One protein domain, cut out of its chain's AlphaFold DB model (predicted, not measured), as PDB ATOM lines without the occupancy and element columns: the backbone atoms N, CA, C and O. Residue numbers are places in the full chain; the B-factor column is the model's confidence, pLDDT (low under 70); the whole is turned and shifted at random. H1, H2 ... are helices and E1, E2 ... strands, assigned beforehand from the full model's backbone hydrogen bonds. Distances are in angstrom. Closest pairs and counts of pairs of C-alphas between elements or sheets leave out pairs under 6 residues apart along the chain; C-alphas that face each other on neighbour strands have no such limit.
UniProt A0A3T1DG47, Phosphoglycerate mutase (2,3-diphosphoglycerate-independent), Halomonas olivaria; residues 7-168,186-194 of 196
ATOM      1  N   LEU A   7     -33.091   2.924 111.495       90.88
ATOM      2  CA  LEU A   7     -32.648   1.574 111.880       90.88
ATOM      3  C   LEU A   7     -31.123   1.459 112.017       90.88
ATOM      4  O   LEU A   7     -30.624   1.146 113.092       90.88
ATOM      5  N   ALA A   8     -30.370   1.855 110.988       91.75
ATOM      6  CA  ALA A   8     -28.902   1.828 111.018       91.75
ATOM      7  C   ALA A   8     -28.289   2.765 112.083       91.75
ATOM      8  O   ALA A   8     -27.102   2.699 112.408       91.75
ATOM      9  N   SER A   9     -29.066   3.712 112.605       92.00
ATOM     10  CA  SER A   9     -28.640   4.575 113.713       92.00
ATOM     11  C   SER A   9     -28.778   3.864 115.041       92.00
ATOM     12  O   SER A   9     -27.853   3.928 115.845       92.00
ATOM     13  N   ILE A  10     -29.924   3.214 115.238       91.81
ATOM     14  CA  ILE A  10     -30.263   2.459 116.441       91.81
ATOM     15  C   ILE A  10     -29.295   1.291 116.594       91.81
ATOM     16  O   ILE A  10     -28.672   1.176 117.639       91.81
ATOM     17  N   GLU A  11     -29.063   0.522 115.528       91.69
ATOM     18  CA  GLU A  11     -28.126  -0.608 115.549       91.69
ATOM     19  C   GLU A  11     -26.711  -0.157 115.951       91.69
ATOM     20  O   GLU A  11     -26.076  -0.763 116.812       91.69
ATOM     21  N   ARG A  12     -26.227   0.962 115.392       92.44
ATOM     22  CA  ARG A  12     -24.915   1.523 115.764       92.44
ATOM     23  C   ARG A  12     -24.884   2.051 117.198       92.44
ATOM     24  O   ARG A  12     -23.853   1.924 117.852       92.44
ATOM     25  N   ALA A  13     -25.970   2.659 117.672       90.81
ATOM     26  CA  ALA A  13     -26.066   3.150 119.042       90.81
ATOM     27  C   ALA A  13     -26.064   1.983 120.040       90.81
ATOM     28  O   ALA A  13     -25.236   1.979 120.942       90.81
ATOM     29  N   ASN A  14     -26.902   0.967 119.822       89.25
ATOM     30  CA  ASN A  14     -26.960  -0.243 120.644       89.25
ATOM     31  C   ASN A  14     -25.617  -0.974 120.670       89.25
ATOM     32  O   ASN A  14     -25.116  -1.286 121.747       89.25
ATOM     33  N   ALA A  15     -24.979  -1.169 119.510       90.62
ATOM     34  CA  ALA A  15     -23.657  -1.790 119.447       90.62
ATOM     35  C   ALA A  15     -22.615  -1.000 120.256       90.62
ATOM     36  O   ALA A  15     -21.838  -1.584 121.010       90.62
ATOM     37  N   ARG A  16     -22.623   0.336 120.147       93.19
ATOM     38  CA  ARG A  16     -21.674   1.183 120.875       93.19
ATOM     39  C   ARG A  16     -21.952   1.223 122.378       93.19
ATOM     40  O   ARG A  16     -21.007   1.259 123.158       93.19
ATOM     41  N   LEU A  17     -23.218   1.221 122.787       90.19
ATOM     42  CA  LEU A  17     -23.611   1.145 124.195       90.19
ATOM     43  C   LEU A  17     -23.174  -0.191 124.805       90.19
ATOM     44  O   LEU A  17     -22.511  -0.194 125.841       90.19
ATOM     45  N   ALA A  18     -23.444  -1.301 124.116       89.06
ATOM     46  CA  ALA A  18     -23.025  -2.628 124.550       89.06
ATOM     47  C   ALA A  18     -21.497  -2.742 124.684       89.06
ATOM     48  O   ALA A  18     -21.011  -3.333 125.645       89.06
ATOM     49  N   GLU A  19     -20.732  -2.137 123.770       92.94
ATOM     50  CA  GLU A  19     -19.265  -2.099 123.843       92.94
ATOM     51  C   GLU A  19     -18.750  -1.283 125.041       92.94
ATOM     52  O   GLU A  19     -17.787  -1.680 125.692       92.94
ATOM     53  N   LEU A  20     -19.369  -0.134 125.332       92.62
ATOM     54  CA  LEU A  20     -18.871   0.804 126.344       92.62
ATOM     55  C   LEU A  20     -19.242   0.422 127.777       92.62
ATOM     56  O   LEU A  20     -18.446   0.649 128.687       92.62
ATOM     57  N   VAL A  21     -20.457  -0.087 127.991       90.06
ATOM     58  CA  VAL A  21     -20.998  -0.324 129.341       90.06
ATOM     59  C   VAL A  21     -21.522  -1.749 129.549       90.06
ATOM     60  O   VAL A  21     -21.914  -2.100 130.661       90.06
ATOM     61  N   GLY A  22     -21.476  -2.596 128.518       88.19
ATOM     62  CA  GLY A  22     -22.068  -3.934 128.521       88.19
ATOM     63  C   GLY A  22     -23.532  -3.915 128.077       88.19
ATOM     64  O   GLY A  22     -24.254  -2.946 128.315       88.19
ATOM     65  N   ALA A  23     -23.976  -5.000 127.439       79.19
ATOM     66  CA  ALA A  23     -25.333  -5.120 126.894       79.19
ATOM     67  C   ALA A  23     -26.430  -4.970 127.966       79.19
ATOM     68  O   ALA A  23     -27.491  -4.425 127.680       79.19
ATOM     69  N   ASP A  24     -26.145  -5.368 129.208       82.12
ATOM     70  CA  ASP A  24     -27.099  -5.287 130.319       82.12
ATOM     71  C   ASP A  24     -27.226  -3.873 130.917       82.12
ATOM     72  O   ASP A  24     -28.201  -3.580 131.606       82.12
ATOM     73  N   ASN A  25     -26.261  -2.978 130.661       83.94
ATOM     74  CA  ASN A  25     -26.237  -1.625 131.241       83.94
ATOM     75  C   ASN A  25     -26.449  -0.511 130.203       83.94
ATOM     76  O   ASN A  25     -26.579   0.656 130.578       83.94
ATOM     77  N   GLY A  26     -26.430  -0.840 128.909       85.94
ATOM     78  CA  GLY A  26     -26.512   0.127 127.819       85.94
ATOM     79  C   GLY A  26     -27.469  -0.327 126.730       85.94
ATOM     80  O   GLY A  26     -27.103  -1.117 125.866       85.94
ATOM     81  N   PHE A  27     -28.678   0.222 126.747       87.19
ATOM     82  CA  PHE A  27     -29.760  -0.142 125.834       87.19
ATOM     83  C   PHE A  27     -30.672   1.066 125.579       87.19
ATOM     84  O   PHE A  27     -30.654   2.063 126.306       87.19
ATOM     85  N   VAL A  28     -31.487   0.975 124.532       91.94
ATOM     86  CA  VAL A  28     -32.519   1.969 124.215       91.94
ATOM     87  C   VAL A  28     -33.812   1.594 124.941       91.94
ATOM     88  O   VAL A  28     -34.380   0.540 124.683       91.94
ATOM     89  N   ALA A  29     -34.272   2.472 125.835       93.56
ATOM     90  CA  ALA A  29     -35.457   2.258 126.671       93.56
ATOM     91  C   ALA A  29     -36.786   2.628 125.987       93.56
ATOM     92  O   ALA A  29     -37.842   2.110 126.339       93.56
ATOM     93  N   SER A  30     -36.760   3.554 125.029       95.44
ATOM     94  CA  SER A  30     -37.960   4.005 124.327       95.44
ATOM     95  C   SER A  30     -37.622   4.662 122.989       95.44
ATOM     96  O   SER A  30     -36.505   5.140 122.772       95.44
ATOM     97  N   ILE A  31     -38.591   4.671 122.073       95.88
ATOM     98  CA  ILE A  31     -38.512   5.362 120.782       95.88
ATOM     99  C   ILE A  31     -39.756   6.219 120.610       95.88
ATOM    100  O   ILE A  31     -40.877   5.784 120.865       95.88
ATOM    101  N   ILE A  32     -39.550   7.438 120.127       96.56
ATOM    102  CA  ILE A  32     -40.627   8.315 119.693       96.56
ATOM    103  C   ILE A  32     -40.144   9.200 118.545       96.56
ATOM    104  O   ILE A  32     -38.979   9.610 118.490       96.56
ATOM    105  N   GLY A  33     -41.044   9.486 117.612       94.69
ATOM    106  CA  GLY A  33     -40.798  10.361 116.481       94.69
ATOM    107  C   GLY A  33     -40.502  11.789 116.928       94.69
ATOM    108  O   GLY A  33     -41.078  12.321 117.883       94.69
ATOM    109  N   ARG A  34     -39.612  12.461 116.193       93.12
ATOM    110  CA  ARG A  34     -39.246  13.855 116.487       93.12
ATOM    111  C   ARG A  34     -40.426  14.825 116.371       93.12
ATOM    112  O   ARG A  34     -40.354  15.916 116.920       93.12
ATOM    113  N   PHE A  35     -41.477  14.456 115.638       92.50
ATOM    114  CA  PHE A  35     -42.713  15.231 115.573       92.50
ATOM    115  C   PHE A  35     -43.328  15.435 116.962       92.50
ATOM    116  O   PHE A  35     -43.897  16.491 117.215       92.50
ATOM    117  N   TYR A  36     -43.159  14.460 117.859       93.75
ATOM    118  CA  TYR A  36     -43.662  14.517 119.228       93.75
ATOM    119  C   TYR A  36     -42.653  15.145 120.195       93.75
ATOM    120  O   TYR A  36     -42.971  16.089 120.912       93.75
ATOM    121  N   ALA A  37     -41.408  14.659 120.186       93.00
ATOM    122  CA  ALA A  37     -40.400  15.055 121.175       93.00
ATOM    123  C   ALA A  37     -39.693  16.393 120.893       93.00
ATOM    124  O   ALA A  37     -39.006  16.921 121.767       93.00
ATOM    125  N   MET A  38     -39.792  16.917 119.669       91.00
ATOM    126  CA  MET A  38     -39.012  18.066 119.196       91.00
ATOM    127  C   MET A  38     -39.894  19.097 118.473       91.00
ATOM    128  O   MET A  38     -39.529  19.584 117.391       91.00
ATOM    129  N   ASP A  39     -41.059  19.391 119.057       92.75
ATOM    130  CA  ASP A  39     -41.928  20.493 118.637       92.75
ATOM    131  C   ASP A  39     -41.293  21.861 118.986       92.75
ATOM    132  O   ASP A  39     -40.253  21.954 119.650       92.75
ATOM    133  N   ARG A  40     -41.843  22.922 118.397       90.62
ATOM    134  CA  ARG A  40     -41.356  24.308 118.535       90.62
ATOM    135  C   ARG A  40     -42.472  25.351 118.417       90.62
ATOM    136  O   ARG A  40     -42.184  26.549 118.433       90.62
ATOM    137  N   ASP A  41     -43.700  24.896 118.178       90.94
ATOM    138  CA  ASP A  41     -44.869  25.720 117.890       90.94
ATOM    139  C   ASP A  41     -45.845  25.697 119.089       90.94
ATOM    140  O   ASP A  41     -47.028  26.003 118.929       90.94
ATOM    141  N   ASN A  42     -45.361  25.344 120.289       89.94
ATOM    142  CA  ASN A  42     -46.111  25.191 121.540       89.94
ATOM    143  C   ASN A  42     -47.286  24.209 121.436       89.94
ATOM    144  O   ASN A  42     -48.337  24.401 122.060       89.94
ATOM    145  N   ARG A  43     -47.140  23.147 120.638       94.00
ATOM    146  CA  ARG A  43     -48.157  22.091 120.545       94.00
ATOM    147  C   ARG A  43     -47.949  21.085 121.667       94.00
ATOM    148  O   ARG A  43     -47.444  19.983 121.460       94.00
ATOM    149  N   TRP A  44     -48.365  21.483 122.861       94.56
ATOM    150  CA  TRP A  44     -48.102  20.762 124.103       94.56
ATOM    151  C   TRP A  44     -48.613  19.324 124.135       94.56
ATOM    152  O   TRP A  44     -47.949  18.488 124.729       94.56
ATOM    153  N   GLU A  45     -49.688  18.998 123.416       94.38
ATOM    154  CA  GLU A  45     -50.193  17.619 123.310       94.38
ATOM    155  C   GLU A  45     -49.158  16.650 122.711       94.38
ATOM    156  O   GLU A  45     -49.127  15.467 123.037       94.38
ATOM    157  N   ARG A  46     -48.269  17.153 121.847       94.62
ATOM    158  CA  ARG A  46     -47.177  16.371 121.249       94.62
ATOM    159  C   ARG A  46     -46.041  16.156 122.240       94.62
ATOM    160  O   ARG A  46     -45.564  15.036 122.412       94.62
ATOM    161  N   VAL A  47     -45.644  17.238 122.906       95.38
ATOM    162  CA  VAL A  47     -44.578  17.235 123.914       95.38
ATOM    163  C   VAL A  47     -44.980  16.378 125.110       95.38
ATOM    164  O   VAL A  47     -44.146  15.671 125.667       95.38
ATOM    165  N   GLU A  48     -46.261  16.390 125.471       96.19
ATOM    166  CA  GLU A  48     -46.827  15.581 126.541       96.19
ATOM    167  C   GLU A  48     -46.655  14.082 126.278       96.19
ATOM    168  O   GLU A  48     -46.243  13.361 127.183       96.19
ATOM    169  N   GLN A  49     -46.878  13.607 125.048       95.94
ATOM    170  CA  GLN A  49     -46.648  12.196 124.705       95.94
ATOM    171  C   GLN A  49     -45.190  11.787 124.937       95.94
ATOM    172  O   GLN A  49     -44.920  10.748 125.537       95.94
ATOM    173  N   ALA A  50     -44.241  12.629 124.515       95.81
ATOM    174  CA  ALA A  50     -42.822  12.388 124.761       95.81
ATOM    175  C   ALA A  50     -42.481  12.447 126.258       95.81
ATOM    176  O   ALA A  50     -41.706  11.629 126.750       95.81
ATOM    177  N   TYR A  51     -43.068  13.393 126.990       95.56
ATOM    178  CA  TYR A  51     -42.843  13.549 128.422       95.56
ATOM    179  C   TYR A  51     -43.329  12.330 129.204       95.56
ATOM    180  O   TYR A  51     -42.548  11.743 129.946       95.56
ATOM    181  N   ARG A  52     -44.578  11.902 128.987       95.81
ATOM    182  CA  ARG A  52     -45.166  10.747 129.678       95.81
ATOM    183  C   ARG A  52     -44.463   9.439 129.327       95.81
ATOM    184  O   ARG A  52     -44.273   8.601 130.202       95.81
ATOM    185  N   LEU A  53     -43.997   9.280 128.087       96.12
ATOM    186  CA  LEU A  53     -43.150   8.143 127.721       96.12
ATOM    187  C   LEU A  53     -41.874   8.092 128.576       96.12
ATOM    188  O   LEU A  53     -41.473   7.021 129.015       96.12
ATOM    189  N   LEU A  54     -41.246   9.244 128.829       95.12
ATOM    190  CA  LEU A  54     -39.991   9.329 129.576       95.12
ATOM    191  C   LEU A  54     -40.174   9.261 131.099       95.12
ATOM    192  O   LEU A  54     -39.291   8.740 131.775       95.12
ATOM    193  N   THR A  55     -41.260   9.803 131.657       94.62
ATOM    194  CA  THR A  55     -41.468   9.903 133.117       94.62
ATOM    195  C   THR A  55     -42.401   8.843 133.686       94.62
ATOM    196  O   THR A  55     -42.253   8.463 134.844       94.62
ATOM    197  N   GLU A  56     -43.347   8.355 132.890       93.88
ATOM    198  CA  GLU A  56     -44.357   7.374 133.304       93.88
ATOM    199  C   GLU A  56     -44.179   6.034 132.579       93.88
ATOM    200  O   GLU A  56     -44.792   5.044 132.965       93.88
ATOM    201  N   GLY A  57     -43.359   5.985 131.521       93.12
ATOM    202  CA  GLY A  57     -43.253   4.803 130.667       93.12
ATOM    203  C   GLY A  57     -44.504   4.569 129.814       93.12
ATOM    204  O   GLY A  57     -44.651   3.494 129.233       93.12
ATOM    205  N   GLN A  58     -45.411   5.553 129.747       94.62
ATOM    206  CA  GLN A  58     -46.670   5.440 129.019       94.62
ATOM    207  C   GLN A  58     -46.399   5.452 127.512       94.62
ATOM    208  O   GLN A  58     -45.970   6.462 126.952       94.62
ATOM    209  N   ALA A  59     -46.699   4.336 126.854       95.00
ATOM    210  CA  ALA A  59     -46.529   4.159 125.420       95.00
ATOM    211  C   ALA A  59     -47.790   3.582 124.772       95.00
ATOM    212  O   ALA A  59     -48.575   2.888 125.420       95.00
ATOM    213  N   GLU A  60     -47.959   3.867 123.482       95.31
ATOM    214  CA  GLU A  60     -48.998   3.252 122.651       95.31
ATOM    215  C   GLU A  60     -48.585   1.836 122.228       95.31
ATOM    216  O   GLU A  60     -49.421   0.937 122.154       95.31
ATOM    217  N   TYR A  61     -47.282   1.626 122.023       95.81
ATOM    218  CA  TYR A  61     -46.716   0.350 121.596       95.81
ATOM    219  C   TYR A  61     -45.617  -0.125 122.546       95.81
ATOM    220  O   TYR A  61     -44.897   0.671 123.151       95.81
ATOM    221  N   TYR A  62     -45.462  -1.444 122.634       95.25
ATOM    222  CA  TYR A  62     -44.424  -2.103 123.419       95.25
ATOM    223  C   TYR A  62     -43.688  -3.089 122.524       95.25
ATOM    224  O   TYR A  62     -44.320  -3.809 121.750       95.25
ATOM    225  N   ALA A  63     -42.365  -3.123 122.628       94.44
ATOM    226  CA  ALA A  63     -41.540  -4.032 121.845       94.44
ATOM    227  C   ALA A  63     -40.408  -4.612 122.689       94.44
ATOM    228  O   ALA A  63     -39.953  -4.002 123.651       94.44
ATOM    229  N   SER A  64     -39.909  -5.776 122.281       92.38
ATOM    230  CA  SER A  64     -38.768  -6.434 122.927       92.38
ATOM    231  C   SER A  64     -37.423  -5.774 122.609       92.38
ATOM    232  O   SER A  64     -36.449  -5.996 123.322       92.38
ATOM    233  N   SER A  65     -37.342  -4.981 121.537       92.75
ATOM    234  CA  SER A  65     -36.140  -4.226 121.185       92.75
ATOM    235  C   SER A  65     -36.460  -2.959 120.398       92.75
ATOM    236  O   SER A  65     -37.529  -2.819 119.798       92.75
ATOM    237  N   ALA A  66     -35.487  -2.053 120.350       93.31
ATOM    238  CA  ALA A  66     -35.548  -0.817 119.578       93.31
ATOM    239  C   ALA A  66     -35.706  -1.056 118.068       93.31
ATOM    240  O   ALA A  66     -36.459  -0.358 117.387       93.31
ATOM    241  N   GLU A  67     -35.026  -2.067 117.538       94.12
ATOM    242  CA  GLU A  67     -35.130  -2.473 116.138       94.12
ATOM    243  C   GLU A  67     -36.526  -3.015 115.828       94.12
ATOM    244  O   GLU A  67     -37.076  -2.714 114.769       94.12
ATOM    245  N   THR A  68     -37.099  -3.786 116.755       95.06
ATOM    246  CA  THR A  68     -38.448  -4.349 116.621       95.06
ATOM    247  C   THR A  68     -39.492  -3.239 116.653       95.06
ATOM    248  O   THR A  68     -40.269  -3.122 115.712       95.06
ATOM    249  N   ALA A  69     -39.422  -2.334 117.637       95.38
ATOM    250  CA  ALA A  69     -40.317  -1.179 117.736       95.38
ATOM    251  C   ALA A  69     -40.355  -0.353 116.442       95.38
ATOM    252  O   ALA A  69     -41.424   0.028 115.962       95.38
ATOM    253  N   LEU A  70     -39.184  -0.097 115.849       94.81
ATOM    254  CA  LEU A  70     -39.088   0.675 114.616       94.81
ATOM    255  C   LEU A  70     -39.608  -0.101 113.394       94.81
ATOM    256  O   LEU A  70     -40.269   0.483 112.536       94.81
ATOM    257  N   ARG A  71     -39.326  -1.406 113.297       95.00
ATOM    258  CA  ARG A  71     -39.859  -2.251 112.214       95.00
ATOM    259  C   ARG A  71     -41.379  -2.327 112.275       95.00
ATOM    260  O   ARG A  71     -42.017  -2.178 111.235       95.00
ATOM    261  N   ASP A  72     -41.942  -2.489 113.465       95.62
ATOM    262  CA  ASP A  72     -43.389  -2.523 113.674       95.62
ATOM    263  C   ASP A  72     -44.019  -1.172 113.316       95.62
ATOM    264  O   ASP A  72     -45.049  -1.130 112.649       95.62
ATOM    265  N   ALA A  73     -43.364  -0.057 113.661       95.12
ATOM    266  CA  ALA A  73     -43.785   1.278 113.231       95.12
ATOM    267  C   ALA A  73     -43.838   1.405 111.704       95.12
ATOM    268  O   ALA A  73     -44.839   1.855 111.143       95.12
ATOM    269  N   TYR A  74     -42.809   0.932 111.000       94.38
ATOM    270  CA  TYR A  74     -42.814   0.945 109.538       94.38
ATOM    271  C   TYR A  74     -43.898   0.042 108.940       94.38
ATOM    272  O   TYR A  74     -44.480   0.398 107.916       94.38
ATOM    273  N   GLN A  75     -44.202  -1.097 109.569       95.25
ATOM    274  CA  GLN A  75     -45.306  -1.968 109.147       95.25
ATOM    275  C   GLN A  75     -46.674  -1.300 109.325       95.25
ATOM    276  O   GLN A  75     -47.571  -1.534 108.519       95.25
ATOM    277  N   ARG A  76     -46.817  -0.413 110.317       95.31
ATOM    278  CA  ARG A  76     -47.999   0.451 110.487       95.31
ATOM    279  C   ARG A  76     -48.047   1.628 109.504       95.31
ATOM    280  O   ARG A  76     -49.001   2.400 109.522       95.31
ATOM    281  N   GLY A  77     -47.052   1.772 108.628       94.25
ATOM    282  CA  GLY A  77     -46.956   2.880 107.674       94.25
ATOM    283  C   GLY A  77     -46.414   4.176 108.283       94.25
ATOM    284  O   GLY A  77     -46.480   5.227 107.645       94.25
ATOM    285  N   GLU A  78     -45.861   4.120 109.497       94.75
ATOM    286  CA  GLU A  78     -45.199   5.261 110.121       94.75
ATOM    287  C   GLU A  78     -43.825   5.506 109.470       94.75
ATOM    288  O   GLU A  78     -43.178   4.614 108.910       94.75
ATOM    289  N   THR A  79     -43.359   6.749 109.544       92.94
ATOM    290  CA  THR A  79     -42.004   7.143 109.120       92.94
ATOM    291  C   THR A  79     -41.238   7.667 110.327       92.94
ATOM    292  O   THR A  79     -41.860   8.019 111.328       92.94
ATOM    293  N   ASP A  80     -39.909   7.779 110.231       92.00
ATOM    294  CA  ASP A  80     -39.007   8.190 111.324       92.00
ATOM    295  C   ASP A  80     -39.496   9.431 112.094       92.00
ATOM    296  O   ASP A  80     -39.280   9.571 113.298       92.00
ATOM    297  N   GLU A  81     -40.134  10.371 111.391       91.44
ATOM    298  CA  GLU A  81     -40.612  11.617 111.982       91.44
ATOM    299  C   GLU A  81     -41.856  11.429 112.857       91.44
ATOM    300  O   GLU A  81     -41.976  12.126 113.865       91.44
ATOM    301  N   PHE A  82     -42.717  10.470 112.518       94.38
ATOM    302  CA  PHE A  82     -44.047  10.278 113.103       94.38
ATOM    303  C   PHE A  82     -44.196   8.968 113.881       94.38
ATOM    304  O   PHE A  82     -45.321   8.595 114.197       94.38
ATOM    305  N   VAL A  83     -43.090   8.287 114.199       95.62
ATOM    306  CA  VAL A  83     -43.124   7.074 115.028       95.62
ATOM    307  C   VAL A  83     -43.852   7.365 116.341       95.62
ATOM    308  O   VAL A  83     -43.478   8.294 117.066       95.62
ATOM    309  N   ALA A  84     -44.896   6.598 116.639       95.50
ATOM    310  CA  ALA A  84     -45.657   6.745 117.875       95.50
ATOM    311  C   ALA A  84     -44.826   6.341 119.107       95.50
ATOM    312  O   ALA A  84     -43.833   5.612 119.003       95.50
ATOM    313  N   ALA A  85     -45.232   6.811 120.289       96.62
ATOM    314  CA  ALA A  85     -44.553   6.504 121.546       96.62
ATOM    315  C   ALA A  85     -44.470   4.984 121.765       96.62
ATOM    316  O   ALA A  85     -45.493   4.318 121.944       96.62
ATOM    317  N   SER A  86     -43.248   4.450 121.746       96.62
ATOM    318  CA  SER A  86     -42.960   3.021 121.858       96.62
ATOM    319  C   SER A  86     -42.017   2.765 123.035       96.62
ATOM    320  O   SER A  86     -40.912   3.311 123.074       96.62
ATOM    321  N   SER A  87     -42.446   1.942 123.991       96.38
ATOM    322  CA  SER A  87     -41.658   1.559 125.169       96.38
ATOM    323  C   SER A  87     -40.947   0.226 124.939       96.38
ATOM    324  O   SER A  87     -41.489  -0.680 124.301       96.38
ATOM    325  N   ILE A  88     -39.721   0.113 125.446       94.81
ATOM    326  CA  ILE A  88     -38.877  -1.079 125.335       94.81
ATOM    327  C   ILE A  88     -38.496  -1.491 126.766       94.81
ATOM    328  O   ILE A  88     -37.470  -1.046 127.289       94.81
ATOM    329  N   PRO A  89     -39.361  -2.259 127.450       91.06
ATOM    330  CA  PRO A  89     -39.140  -2.659 128.834       91.06
ATOM    331  C   PRO A  89     -37.996  -3.674 128.966       91.06
ATOM    332  O   PRO A  89     -37.765  -4.505 128.086       91.06
ATOM    333  N   LEU A  90     -37.318  -3.646 130.117       84.50
ATOM    334  CA  LEU A  90     -36.439  -4.728 130.564       84.50
ATOM    335  C   LEU A  90     -37.219  -5.599 131.545       84.50
ATOM    336  O   LEU A  90     -37.316  -5.286 132.730       84.50
ATOM    337  N   GLY A  91     -37.787  -6.688 131.035       82.81
ATOM    338  CA  GLY A  91     -38.705  -7.528 131.796       82.81
ATOM    339  C   GLY A  91     -40.142  -7.023 131.689       82.81
ATOM    340  O   GLY A  91     -40.599  -6.709 130.592       82.81
ATOM    341  N   GLU A  92     -40.857  -6.995 132.811       78.88
ATOM    342  CA  GLU A  92     -42.299  -6.702 132.832       78.88
ATOM    343  C   GLU A  92     -42.615  -5.203 132.952       78.88
ATOM    344  O   GLU A  92     -43.663  -4.762 132.483       78.88
ATOM    345  N   ASP A  93     -41.702  -4.409 133.521       86.25
ATOM    346  CA  ASP A  93     -41.944  -2.995 133.810       86.25
ATOM    347  C   ASP A  93     -41.347  -2.060 132.744       86.25
ATOM    348  O   ASP A  93     -40.201  -2.245 132.310       86.25
ATOM    349  N   PRO A  94     -42.069  -0.992 132.348       89.50
ATOM    350  CA  PRO A  94     -41.518   0.038 131.485       89.50
ATOM    351  C   PRO A  94     -40.409   0.819 132.195       89.50
ATOM    352  O   PRO A  94     -40.431   1.060 133.405       89.50
ATOM    353  N   ILE A  95     -39.431   1.260 131.408       91.25
ATOM    354  CA  ILE A  95     -38.297   2.029 131.910       91.25
ATOM    355  C   ILE A  95     -38.644   3.511 131.823       91.25
ATOM    356  O   ILE A  95     -38.808   4.062 130.737       91.25
ATOM    357  N   ALA A  96     -38.728   4.149 132.985       93.19
ATOM    358  CA  ALA A  96     -39.032   5.564 133.131       93.19
ATOM    359  C   ALA A  96     -38.026   6.242 134.065       93.19
ATOM    360  O   ALA A  96     -37.430   5.589 134.926       93.19
ATOM    361  N   LEU A  97     -37.860   7.554 133.899       92.81
ATOM    362  CA  LEU A  97     -37.031   8.391 134.759       92.81
ATOM    363  C   LEU A  97     -37.620   8.470 136.169       92.81
ATOM    364  O   LEU A  97     -38.791   8.811 136.349       92.81
ATOM    365  N   LYS A  98     -36.780   8.212 137.168       92.06
ATOM    366  CA  LYS A  98     -37.127   8.226 138.590       92.06
ATOM    367  C   LYS A  98     -36.367   9.323 139.335       92.06
ATOM    368  O   LYS A  98     -35.403   9.913 138.845       92.06
ATOM    369  N   ASP A  99     -36.824   9.609 140.549       92.62
ATOM    370  CA  ASP A  99     -36.135  10.522 141.459       92.62
ATOM    371  C   ASP A  99     -34.687  10.065 141.692       92.62
ATOM    372  O   ASP A  99     -34.430   8.912 142.036       92.62
ATOM    373  N   GLY A 100     -33.742  10.993 141.537       91.56
ATOM    374  CA  GLY A 100     -32.310  10.729 141.668       91.56
ATOM    375  C   GLY A 100     -31.600  10.329 140.372       91.56
ATOM    376  O   GLY A 100     -30.367  10.313 140.367       91.56
ATOM    377  N   ASP A 101     -32.325  10.084 139.277       92.12
ATOM    378  CA  ASP A 101     -31.710   9.778 137.984       92.12
ATOM    379  C   ASP A 101     -31.030  11.006 137.370       92.12
ATOM    380  O   ASP A 101     -31.433  12.153 137.578       92.12
ATOM    381  N   ALA A 102     -29.993  10.767 136.569       90.88
ATOM    382  CA  ALA A 102     -29.345  11.799 135.771       90.88
ATOM    383  C   ALA A 102     -29.791  11.685 134.310       90.88
ATOM    384  O   ALA A 102     -29.738  10.611 133.715       90.88
ATOM    385  N   ALA A 103     -30.168  12.812 133.709       92.00
ATOM    386  CA  ALA A 103     -30.535  12.874 132.301       92.00
ATOM    387  C   ALA A 103     -29.696  13.928 131.574       92.00
ATOM    388  O   ALA A 103     -29.450  15.019 132.098       92.00
ATOM    389  N   ILE A 104     -29.278  13.605 130.350       92.12
ATOM    390  CA  ILE A 104     -28.535  14.510 129.472       92.12
ATOM    391  C   ILE A 104     -29.263  14.581 128.133       92.12
ATOM    392  O   ILE A 104     -29.452  13.567 127.462       92.12
ATOM    393  N   PHE A 105     -29.637  15.785 127.714       92.88
ATOM    394  CA  PHE A 105     -30.210  16.017 126.397       92.88
ATOM    395  C   PHE A 105     -29.087  16.324 125.402       92.88
ATOM    396  O   PHE A 105     -28.493  17.403 125.437       92.88
ATOM    397  N   LEU A 106     -28.776  15.383 124.500       92.00
ATOM    398  CA  LEU A 106     -27.630  15.521 123.589       92.00
ATOM    399  C   LEU A 106     -27.911  16.369 122.340       92.00
ATOM    400  O   LEU A 106     -27.034  16.521 121.491       92.00
ATOM    401  N   ASN A 107     -29.112  16.933 122.190       90.00
ATOM    402  CA  ASN A 107     -29.412  17.772 121.035       90.00
ATOM    403  C   ASN A 107     -28.625  19.091 121.117       90.00
ATOM    404  O   ASN A 107     -28.607  19.739 122.157       90.00
ATOM    405  N   PHE A 108     -28.003  19.517 120.019       84.25
ATOM    406  CA  PHE A 108     -27.269  20.788 119.949       84.25
ATOM    407  C   PHE A 108     -28.120  21.942 119.401       84.25
ATOM    408  O   PHE A 108     -27.739  23.108 119.542       84.25
ATOM    409  N   ARG A 109     -29.266  21.636 118.770       83.12
ATOM    410  CA  ARG A 109     -30.205  22.638 118.243       83.12
ATOM    411  C   ARG A 109     -31.142  23.117 119.342       83.12
ATOM    412  O   ARG A 109     -31.979  22.360 119.826       83.12
ATOM    413  N   SER A 110     -30.999  24.383 119.706       82.75
ATOM    414  CA  SER A 110     -31.699  24.986 120.835       82.75
ATOM    415  C   SER A 110     -33.194  25.199 120.610       82.75
ATOM    416  O   SER A 110     -33.957  25.072 121.557       82.75
ATOM    417  N   ASP A 111     -33.633  25.500 119.389       86.56
ATOM    418  CA  ASP A 111     -35.026  25.840 119.077       86.56
ATOM    419  C   ASP A 111     -36.007  24.719 119.451       86.56
ATOM    420  O   ASP A 111     -36.941  24.957 120.210       86.56
ATOM    421  N   ARG A 112     -35.747  23.494 118.990       88.69
ATOM    422  CA  ARG A 112     -36.633  22.334 119.192       88.69
ATOM    423  C   ARG A 112     -36.456  21.610 120.526       88.69
ATOM    424  O   ARG A 112     -37.256  20.756 120.878       88.69
ATOM    425  N   ALA A 113     -35.374  21.889 121.250       89.38
ATOM    426  CA  ALA A 113     -35.107  21.246 122.535       89.38
ATOM    427  C   ALA A 113     -35.789  21.964 123.711       89.38
ATOM    428  O   ALA A 113     -35.905  21.396 124.798       89.38
ATOM    429  N   ARG A 114     -36.220  23.218 123.512       91.25
ATOM    430  CA  ARG A 114     -36.749  24.089 124.573       91.25
ATOM    431  C   ARG A 114     -37.993  23.530 125.238       91.25
ATOM    432  O   ARG A 114     -38.029  23.493 126.461       91.25
ATOM    433  N   GLU A 115     -38.986  23.114 124.459       93.25
ATOM    434  CA  GLU A 115     -40.307  22.752 124.986       93.25
ATOM    435  C   GLU A 115     -40.236  21.550 125.927       93.25
ATOM    436  O   GLU A 115     -40.653  21.644 127.082       93.25
ATOM    437  N   LEU A 116     -39.605  20.460 125.479       93.94
ATOM    438  CA  LEU A 116     -39.414  19.277 126.315       93.94
ATOM    439  C   LEU A 116     -38.527  19.582 127.527       93.94
ATOM    440  O   LEU A 116     -38.846  19.174 128.640       93.94
ATOM    441  N   THR A 117     -37.446  20.353 127.348       93.19
ATOM    442  CA  THR A 117     -36.570  20.735 128.471       93.19
ATOM    443  C   THR A 117     -37.346  21.501 129.542       93.19
ATOM    444  O   THR A 117     -37.215  21.187 130.723       93.19
ATOM    445  N   ARG A 118     -38.189  22.465 129.149       93.25
ATOM    446  CA  ARG A 118     -39.033  23.229 130.081       93.25
ATOM    447  C   ARG A 118     -40.005  22.339 130.841       93.25
ATOM    448  O   ARG A 118     -40.109  22.493 132.054       93.25
ATOM    449  N   ALA A 119     -40.634  21.372 130.173       92.75
ATOM    450  CA  ALA A 119     -41.525  20.423 130.840       92.75
ATOM    451  C   ALA A 119     -40.832  19.683 132.006       92.75
ATOM    452  O   ALA A 119     -41.443  19.467 133.056       92.75
ATOM    453  N   PHE A 120     -39.536  19.367 131.863       91.12
ATOM    454  CA  PHE A 120     -38.734  18.733 132.914       91.12
ATOM    455  C   PHE A 120     -38.297  19.674 134.037       91.12
ATOM    456  O   PHE A 120     -38.346  19.280 135.200       91.12
ATOM    457  N   VAL A 121     -37.815  20.877 133.714       91.19
ATOM    458  CA  VAL A 121     -37.043  21.681 134.686       91.19
ATOM    459  C   VAL A 121     -37.764  22.922 135.197       91.19
ATOM    460  O   VAL A 121     -37.346  23.489 136.203       91.19
ATOM    461  N   GLU A 122     -38.821  23.378 134.523       91.00
ATOM    462  CA  GLU A 122     -39.507  24.617 134.882       91.00
ATOM    463  C   GLU A 122     -40.541  24.354 135.996       91.00
ATOM    464  O   GLU A 122     -41.512  23.618 135.778       91.00
ATOM    465  N   PRO A 123     -40.381  24.931 137.207       86.00
ATOM    466  CA  PRO A 123     -41.301  24.663 138.313       86.00
ATOM    467  C   PRO A 123     -42.736  25.096 137.994       86.00
ATOM    468  O   PRO A 123     -43.674  24.357 138.277       86.00
ATOM    469  N   GLY A 124     -42.891  26.252 137.340       88.19
ATOM    470  CA  GLY A 124     -44.175  26.847 136.955       88.19
ATOM    471  C   GLY A 124     -44.697  26.439 135.575       88.19
ATOM    472  O   GLY A 124     -45.542  27.145 135.033       88.19
ATOM    473  N   PHE A 125     -44.189  25.352 134.988       92.12
ATOM    474  CA  PHE A 125     -44.640  24.879 133.680       92.12
ATOM    475  C   PHE A 125     -46.162  24.658 133.642       92.12
ATOM    476  O   PHE A 125     -46.710  23.963 134.501       92.12
ATOM    477  N   ASN A 126     -46.818  25.219 132.625       93.62
ATOM    478  CA  ASN A 126     -48.272  25.202 132.447       93.62
ATOM    479  C   ASN A 126     -48.718  24.768 131.035       93.62
ATOM    480  O   ASN A 126     -49.869  24.996 130.672       93.62
ATOM    481  N   GLY A 127     -47.829  24.166 130.236       91.75
ATOM    482  CA  GLY A 127     -48.173  23.698 128.889       91.75
ATOM    483  C   GLY A 127     -49.138  22.507 128.886       91.75
ATOM    484  O   GLY A 127     -49.985  22.404 128.008       91.75
ATOM    485  N   PHE A 128     -49.032  21.633 129.890       95.31
ATOM    486  CA  PHE A 128     -49.928  20.503 130.144       95.31
ATOM    487  C   PHE A 128     -49.832  20.071 131.619       95.31
ATOM    488  O   PHE A 128     -48.930  20.504 132.348       95.31
ATOM    489  N   GLU A 129     -50.751  19.215 132.070       94.19
ATOM    490  CA  GLU A 129     -50.736  18.667 133.429       94.19
ATOM    491  C   GLU A 129     -49.670  17.572 133.559       94.19
ATOM    492  O   GLU A 129     -49.764  16.498 132.963       94.19
ATOM    493  N   ARG A 130     -48.643  17.830 134.372       93.00
ATOM    494  CA  ARG A 130     -47.611  16.837 134.683       93.00
ATOM    495  C   ARG A 130     -48.088  15.961 135.837       93.00
ATOM    496  O   ARG A 130     -48.146  16.431 136.972       93.00
ATOM    497  N   ARG A 131     -48.394  14.693 135.557       90.06
ATOM    498  CA  ARG A 131     -48.778  13.715 136.592       90.06
ATOM    499  C   ARG A 131     -47.578  13.274 137.424       90.06
ATOM    500  O   ARG A 131     -47.677  13.174 138.643       90.06
ATOM    501  N   THR A 132     -46.438  13.082 136.762       90.00
ATOM    502  CA  THR A 132     -45.175  12.684 137.389       90.00
ATOM    503  C   THR A 132     -44.085  13.697 137.060       90.00
ATOM    504  O   THR A 132     -43.810  13.952 135.892       90.00
ATOM    505  N   CYS A 133     -43.439  14.241 138.094       90.81
ATOM    506  CA  CYS A 133     -42.331  15.193 137.981       90.81
ATOM    507  C   CYS A 133     -41.096  14.640 138.709       90.81
ATOM    508  O   CYS A 133     -40.904  14.969 139.886       90.81
ATOM    509  N   PRO A 134     -40.272  13.800 138.056       90.12
ATOM    510  CA  PRO A 134     -39.121  13.205 138.716       90.12
ATOM    511  C   PRO A 134     -38.082  14.271 139.084       90.12
ATOM    512  O   PRO A 134     -37.724  15.141 138.282       90.12
ATOM    513  N   LYS A 135     -37.564  14.195 140.309       89.81
ATOM    514  CA  LYS A 135     -36.483  15.050 140.812       89.81
ATOM    515  C   LYS A 135     -35.141  14.507 140.343       89.81
ATOM    516  O   LYS A 135     -34.483  13.740 141.046       89.81
ATOM    517  N   LEU A 136     -34.742  14.921 139.145       88.50
ATOM    518  CA  LEU A 136     -33.466  14.528 138.554       88.50
ATOM    519  C   LEU A 136     -32.264  15.058 139.358       88.50
ATOM    520  O   LEU A 136     -32.311  16.127 139.980       88.50
ATOM    521  N   ALA A 137     -31.161  14.314 139.312       82.81
ATOM    522  CA  ALA A 137     -29.878  14.702 139.881       82.81
ATOM    523  C   ALA A 137     -29.328  15.994 139.241       82.81
ATOM    524  O   ALA A 137     -29.749  16.426 138.172       82.81
ATOM    525  N   SER A 138     -28.349  16.630 139.895       68.56
ATOM    526  CA  SER A 138     -27.588  17.763 139.331       68.56
ATOM    527  C   SER A 138     -28.427  18.951 138.828       68.56
ATOM    528  O   SER A 138     -28.125  19.535 137.790       68.56
ATOM    529  N   LYS A 139     -29.433  19.374 139.607       72.12
ATOM    530  CA  LYS A 139     -30.332  20.509 139.295       72.12
ATOM    531  C   LYS A 139     -31.196  20.318 138.035       72.12
ATOM    532  O   LYS A 139     -31.739  21.305 137.549       72.12
ATOM    533  N   GLY A 140     -31.362  19.090 137.538       81.62
ATOM    534  CA  GLY A 140     -32.275  18.792 136.436       81.62
ATOM    535  C   GLY A 140     -31.610  18.118 135.237       81.62
ATOM    536  O   GLY A 140     -30.550  17.504 135.333       81.62
ATOM    537  N   LEU A 141     -32.266  18.248 134.085       89.56
ATOM    538  CA  LEU A 141     -31.808  17.742 132.791       89.56
ATOM    539  C   LEU A 141     -30.613  18.558 132.278       89.56
ATOM    540  O   LEU A 141     -30.754  19.749 132.005       89.56
ATOM    541  N   VAL A 142     -29.452  17.935 132.081       92.25
ATOM    542  CA  VAL A 142     -28.276  18.626 131.524       92.25
ATOM    543  C   VAL A 142     -28.474  18.859 130.027       92.25
ATOM    544  O   VAL A 142     -28.663  17.910 129.270       92.25
ATOM    545  N   MET A 143     -28.385  20.108 129.571       93.19
ATOM    546  CA  MET A 143     -28.434  20.431 128.140       93.19
ATOM    547  C   MET A 143     -27.057  20.241 127.492       93.19
ATOM    548  O   MET A 143     -26.040  20.565 128.108       93.19
ATOM    549  N   MET A 144     -26.984  19.803 126.234       93.06
ATOM    550  CA  MET A 144     -25.702  19.777 125.507       93.06
ATOM    551  C   MET A 144     -25.155  21.194 125.288       93.06
ATOM    552  O   MET A 144     -24.020  21.499 125.646       93.06
ATOM    553  N   THR A 145     -25.987  22.073 124.734       90.81
ATOM    554  CA  THR A 145     -25.719  23.505 124.558       90.81
ATOM    555  C   THR A 145     -26.766  24.306 125.319       90.81
ATOM    556  O   THR A 145     -27.818  23.786 125.678       90.81
ATOM    557  N   GLN A 146     -26.514  25.584 125.591       91.19
ATOM    558  CA  GLN A 146     -27.526  26.413 126.243       91.19
ATOM    559  C   GLN A 146     -28.721  26.651 125.300       91.19
ATOM    560  O   GLN A 146     -28.595  27.367 124.305       91.19
ATOM    561  N   TYR A 147     -29.884  26.059 125.602       89.81
ATOM    562  CA  TYR A 147     -31.066  26.172 124.738       89.81
ATOM    563  C   TYR A 147     -31.763  27.530 124.848       89.81
ATOM    564  O   TYR A 147     -32.179  28.108 123.836       89.81
ATOM    565  N   ALA A 148     -31.865  28.059 126.063       89.75
ATOM    566  CA  ALA A 148     -32.285  29.426 126.343       89.75
ATOM    567  C   ALA A 148     -31.666  29.893 127.671       89.75
ATOM    568  O   ALA A 148     -31.302  29.071 128.513       89.75
ATOM    569  N   ALA A 149     -31.495  31.206 127.832       87.75
ATOM    570  CA  ALA A 149     -30.835  31.785 129.004       87.75
ATOM    571  C   ALA A 149     -31.666  31.672 130.292       87.75
ATOM    572  O   ALA A 149     -31.109  31.692 131.384       87.75
ATOM    573  N   ASP A 150     -32.982  31.548 130.150       90.19
ATOM    574  CA  ASP A 150     -33.972  31.513 131.222       90.19
ATOM    575  C   ASP A 150     -34.355  30.089 131.660       90.19
ATOM    576  O   ASP A 150     -35.136  29.930 132.593       90.19
ATOM    577  N   ILE A 151     -33.806  29.047 131.026       89.38
ATOM    578  CA  ILE A 151     -34.035  27.659 131.444       89.38
ATOM    579  C   ILE A 151     -33.106  27.344 132.632       89.38
ATOM    580  O   ILE A 151     -31.882  27.382 132.470       89.38
ATOM    581  N   PRO A 152     -33.647  26.997 133.819       89.12
ATOM    582  CA  PRO A 152     -32.883  26.887 135.063       89.12
ATOM    583  C   PRO A 152     -32.139  25.545 135.204       89.12
ATOM    584  O   PRO A 152     -32.261  24.869 136.221       89.12
ATOM    585  N   THR A 153     -31.353  25.148 134.201       89.88
ATOM    586  CA  THR A 153     -30.625  23.868 134.193       89.88
ATOM    587  C   THR A 153     -29.209  24.023 133.613       89.88
ATOM    588  O   THR A 153     -28.990  24.903 132.773       89.88
ATOM    589  N   PRO A 154     -28.204  23.236 134.048       91.69
ATOM    590  CA  PRO A 154     -26.850  23.329 133.503       91.69
ATOM    591  C   PRO A 154     -26.763  22.955 132.015       91.69
ATOM    592  O   PRO A 154     -27.518  22.125 131.508       91.69
ATOM    593  N   ALA A 155     -25.769  23.529 131.333       91.31
ATOM    594  CA  ALA A 155     -25.360  23.143 129.985       91.31
ATOM    595  C   ALA A 155     -23.930  22.584 130.002       91.31
ATOM    596  O   ALA A 155     -23.053  23.165 130.644       91.31
ATOM    597  N   ALA A 156     -23.686  21.490 129.277       91.06
ATOM    598  CA  ALA A 156     -22.366  20.878 129.137       91.06
ATOM    599  C   ALA A 156     -21.390  21.808 128.393       91.06
ATOM    600  O   ALA A 156     -20.251  21.992 128.820       91.06
ATOM    601  N   PHE A 157     -21.865  22.457 127.324       89.56
ATOM    602  CA  PHE A 157     -21.117  23.440 126.543       89.56
ATOM    603  C   PHE A 157     -21.854  24.794 126.537       89.56
ATOM    604  O   PHE A 157     -22.624  25.085 125.615       89.56
ATOM    605  N   PRO A 158     -21.664  25.639 127.572       84.75
ATOM    606  CA  PRO A 158     -22.295  26.954 127.638       84.75
ATOM    607  C   PRO A 158     -21.723  27.905 126.578       84.75
ATOM    608  O   PRO A 158     -20.570  27.775 126.154       84.75
ATOM    609  N   HIS A 159     -22.518  28.897 126.166       78.69
ATOM    610  CA  HIS A 159     -22.063  29.902 125.210       78.69
ATOM    611  C   HIS A 159     -20.910  30.716 125.814       78.69
ATOM    612  O   HIS A 159     -21.062  31.355 126.855       78.69
ATOM    613  N   ARG A 160     -19.740  30.705 125.166       72.00
ATOM    614  CA  ARG A 160     -18.642  31.611 125.515       72.00
ATOM    615  C   ARG A 160     -18.824  32.899 124.731       72.00
ATOM    616  O   ARG A 160     -18.741  32.885 123.507       72.00
ATOM    617  N   ILE A 161     -19.025  34.007 125.437       67.94
ATOM    618  CA  ILE A 161     -18.955  35.334 124.829       67.94
ATOM    619  C   ILE A 161     -17.516  35.525 124.349       67.94
ATOM    620  O   ILE A 161     -16.593  35.689 125.150       67.94
ATOM    621  N   LEU A 162     -17.317  35.477 123.035       59.31
ATOM    622  CA  LEU A 162     -16.077  35.921 122.418       59.31
ATOM    623  C   LEU A 162     -16.060  37.447 122.513       59.31
ATOM    624  O   LEU A 162     -16.620  38.145 121.673       59.31
ATOM    625  N   MET A 163     -15.436  37.969 123.568       49.88
ATOM    626  CA  MET A 163     -14.995  39.360 123.606       49.88
ATOM    627  C   MET A 163     -13.957  39.529 122.495       49.88
ATOM    628  O   MET A 163     -12.775  39.243 122.685       49.88
ATOM    629  N   THR A 164     -14.395  39.933 121.304       48.88
ATOM    630  CA  THR A 164     -13.483  40.229 120.202       48.88
ATOM    631  C   THR A 164     -12.551  41.356 120.648       48.88
ATOM    632  O   THR A 164     -12.964  42.502 120.818       48.88
ATOM    633  N   LEU A 165     -11.269  41.019 120.814       52.41
ATOM    634  CA  LEU A 165     -10.128  41.875 121.178       52.41
ATOM    635  C   LEU A 165      -9.833  43.024 120.185       52.41
ATOM    636  O   LEU A 165      -8.746  43.598 120.202       52.41
ATOM    637  N   LEU A 166     -10.787  43.385 119.325       52.72
ATOM    638  CA  LEU A 166     -10.687  44.510 118.392       52.72
ATOM    639  C   LEU A 166     -11.342  45.793 118.937       52.72
ATOM    640  O   LEU A 166     -11.011  46.873 118.463       52.72
ATOM    641  N   GLY A 167     -12.198  45.699 119.967       49.06
ATOM    642  CA  GLY A 167     -12.817  46.860 120.632       49.06
ATOM    643  C   GLY A 167     -12.271  47.191 122.031       49.06
ATOM    644  O   GLY A 167     -12.592  48.236 122.586       49.06
ATOM    645  N   SER A 168     -11.439  46.330 122.620       40.62
ATOM    646  CA  SER A 168     -11.117  46.361 124.056       40.62
ATOM    647  C   SER A 168      -9.624  46.524 124.365       40.62
ATOM    648  O   SER A 168      -9.105  45.941 125.311       40.62
ATOM    649  N   SER A 186     -19.753   8.317 139.711       31.38
ATOM    650  CA  SER A 186     -20.089   7.041 139.081       31.38
ATOM    651  C   SER A 186     -21.577   7.066 138.714       31.38
ATOM    652  O   SER A 186     -22.392   7.265 139.618       31.38
ATOM    653  N   PRO A 187     -21.973   6.904 137.439       33.28
ATOM    654  CA  PRO A 187     -23.381   6.832 137.100       33.28
ATOM    655  C   PRO A 187     -23.835   5.370 137.030       33.28
ATOM    656  O   PRO A 187     -23.339   4.581 136.227       33.28
ATOM    657  N   ARG A 188     -24.828   5.028 137.854       31.72
ATOM    658  CA  ARG A 188     -25.800   3.991 137.505       31.72
ATOM    659  C   ARG A 188     -26.811   4.647 136.561       31.72
ATOM    660  O   ARG A 188     -27.368   5.681 136.908       31.72
ATOM    661  N   ASN A 189     -26.977   4.047 135.385       29.56
ATOM    662  CA  ASN A 189     -27.973   4.343 134.350       29.56
ATOM    663  C   ASN A 189     -27.893   5.759 133.741       29.56
ATOM    664  O   ASN A 189     -28.566   6.691 134.167       29.56
ATOM    665  N   VAL A 190     -27.083   5.905 132.684       31.12
ATOM    666  CA  VAL A 190     -27.105   7.080 131.797       31.12
ATOM    667  C   VAL A 190     -27.992   6.756 130.596       31.12
ATOM    668  O   VAL A 190     -27.606   5.959 129.743       31.12
ATOM    669  N   LEU A 191     -29.161   7.392 130.498       33.41
ATOM    670  CA  LEU A 191     -29.970   7.346 129.279       33.41
ATOM    671  C   LEU A 191     -29.384   8.339 128.257       33.41
ATOM    672  O   LEU A 191     -29.452   9.556 128.437       33.41
ATOM    673  N   LEU A 192     -28.764   7.815 127.198       32.88
ATOM    674  CA  LEU A 192     -28.142   8.590 126.121       32.88
ATOM    675  C   LEU A 192     -29.123   8.736 124.946       32.88
ATOM    676  O   LEU A 192     -29.294   7.803 124.167       32.88
ATOM    677  N   PHE A 193     -29.719   9.918 124.762       33.22
ATOM    678  CA  PHE A 193     -30.425  10.263 123.519       33.22
ATOM    679  C   PHE A 193     -29.608  11.251 122.702       33.22
ATOM    680  O   PHE A 193     -29.572  12.437 123.023       33.22
ATOM    681  N   GLY A 194     -28.969  10.777 121.629       24.94
ATOM    682  CA  GLY A 194     -28.223  11.637 120.713       24.94
ATOM    683  C   GLY A 194     -27.789  10.937 119.437       24.94
ATOM    684  O   GLY A 194     -26.944  10.046 119.460       24.94
TER     685      GLY A 194
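This is residues 7 to 168 and 186 to 194 of the 196 residues of the protein "Phosphoglycerate mutase (2,3-diphosphoglycerate-independent)" of Halomonas olivaria (UniProt A0A3T1DG47). Little regular structure: a small sheet, E3 E2 E1 E4, is grazed by H5, which touches H3 at a steep tilt; H1 and H4 meet elsewhere, long loops such as residues 76 to 102 and 122 to 141 link the parts, and residues 160 to 168 stick out. The printed part has 171 residues, with named elements in the order H1 H2 H3 H4 E1 H5 E2 E3 E4, class mixed. It is compact, radius of gyration of the C-alphas 17.0 A, spanning 60 by 38 by 32 A.

Strands are E1, residues 103 to 105, E2, 142 to 145, E3, 155 to 157, and E4, 191 to 193, ending at C-alpha (-30.425, 10.263, 123.519). Helices are H1, 7 to 21, 21.1 A long from C-alpha (-32.648, 1.574, 111.880), H2, 34 to 37, H3, 44 to 55, H4, 66 to 75, and H5, 110 to 121.

E2 is parallel to E1 (N 105 and O 142, 2.8 A) and E3 (N 156 and O 143, 2.8 A). H3 touches H5 at 58 degrees, a steep tilt; the closest C-alphas, Val 47 and Leu 116, are 6.0 A apart.

Residues 169 to 185 are cut out, a C-alpha gap of 43.0 A.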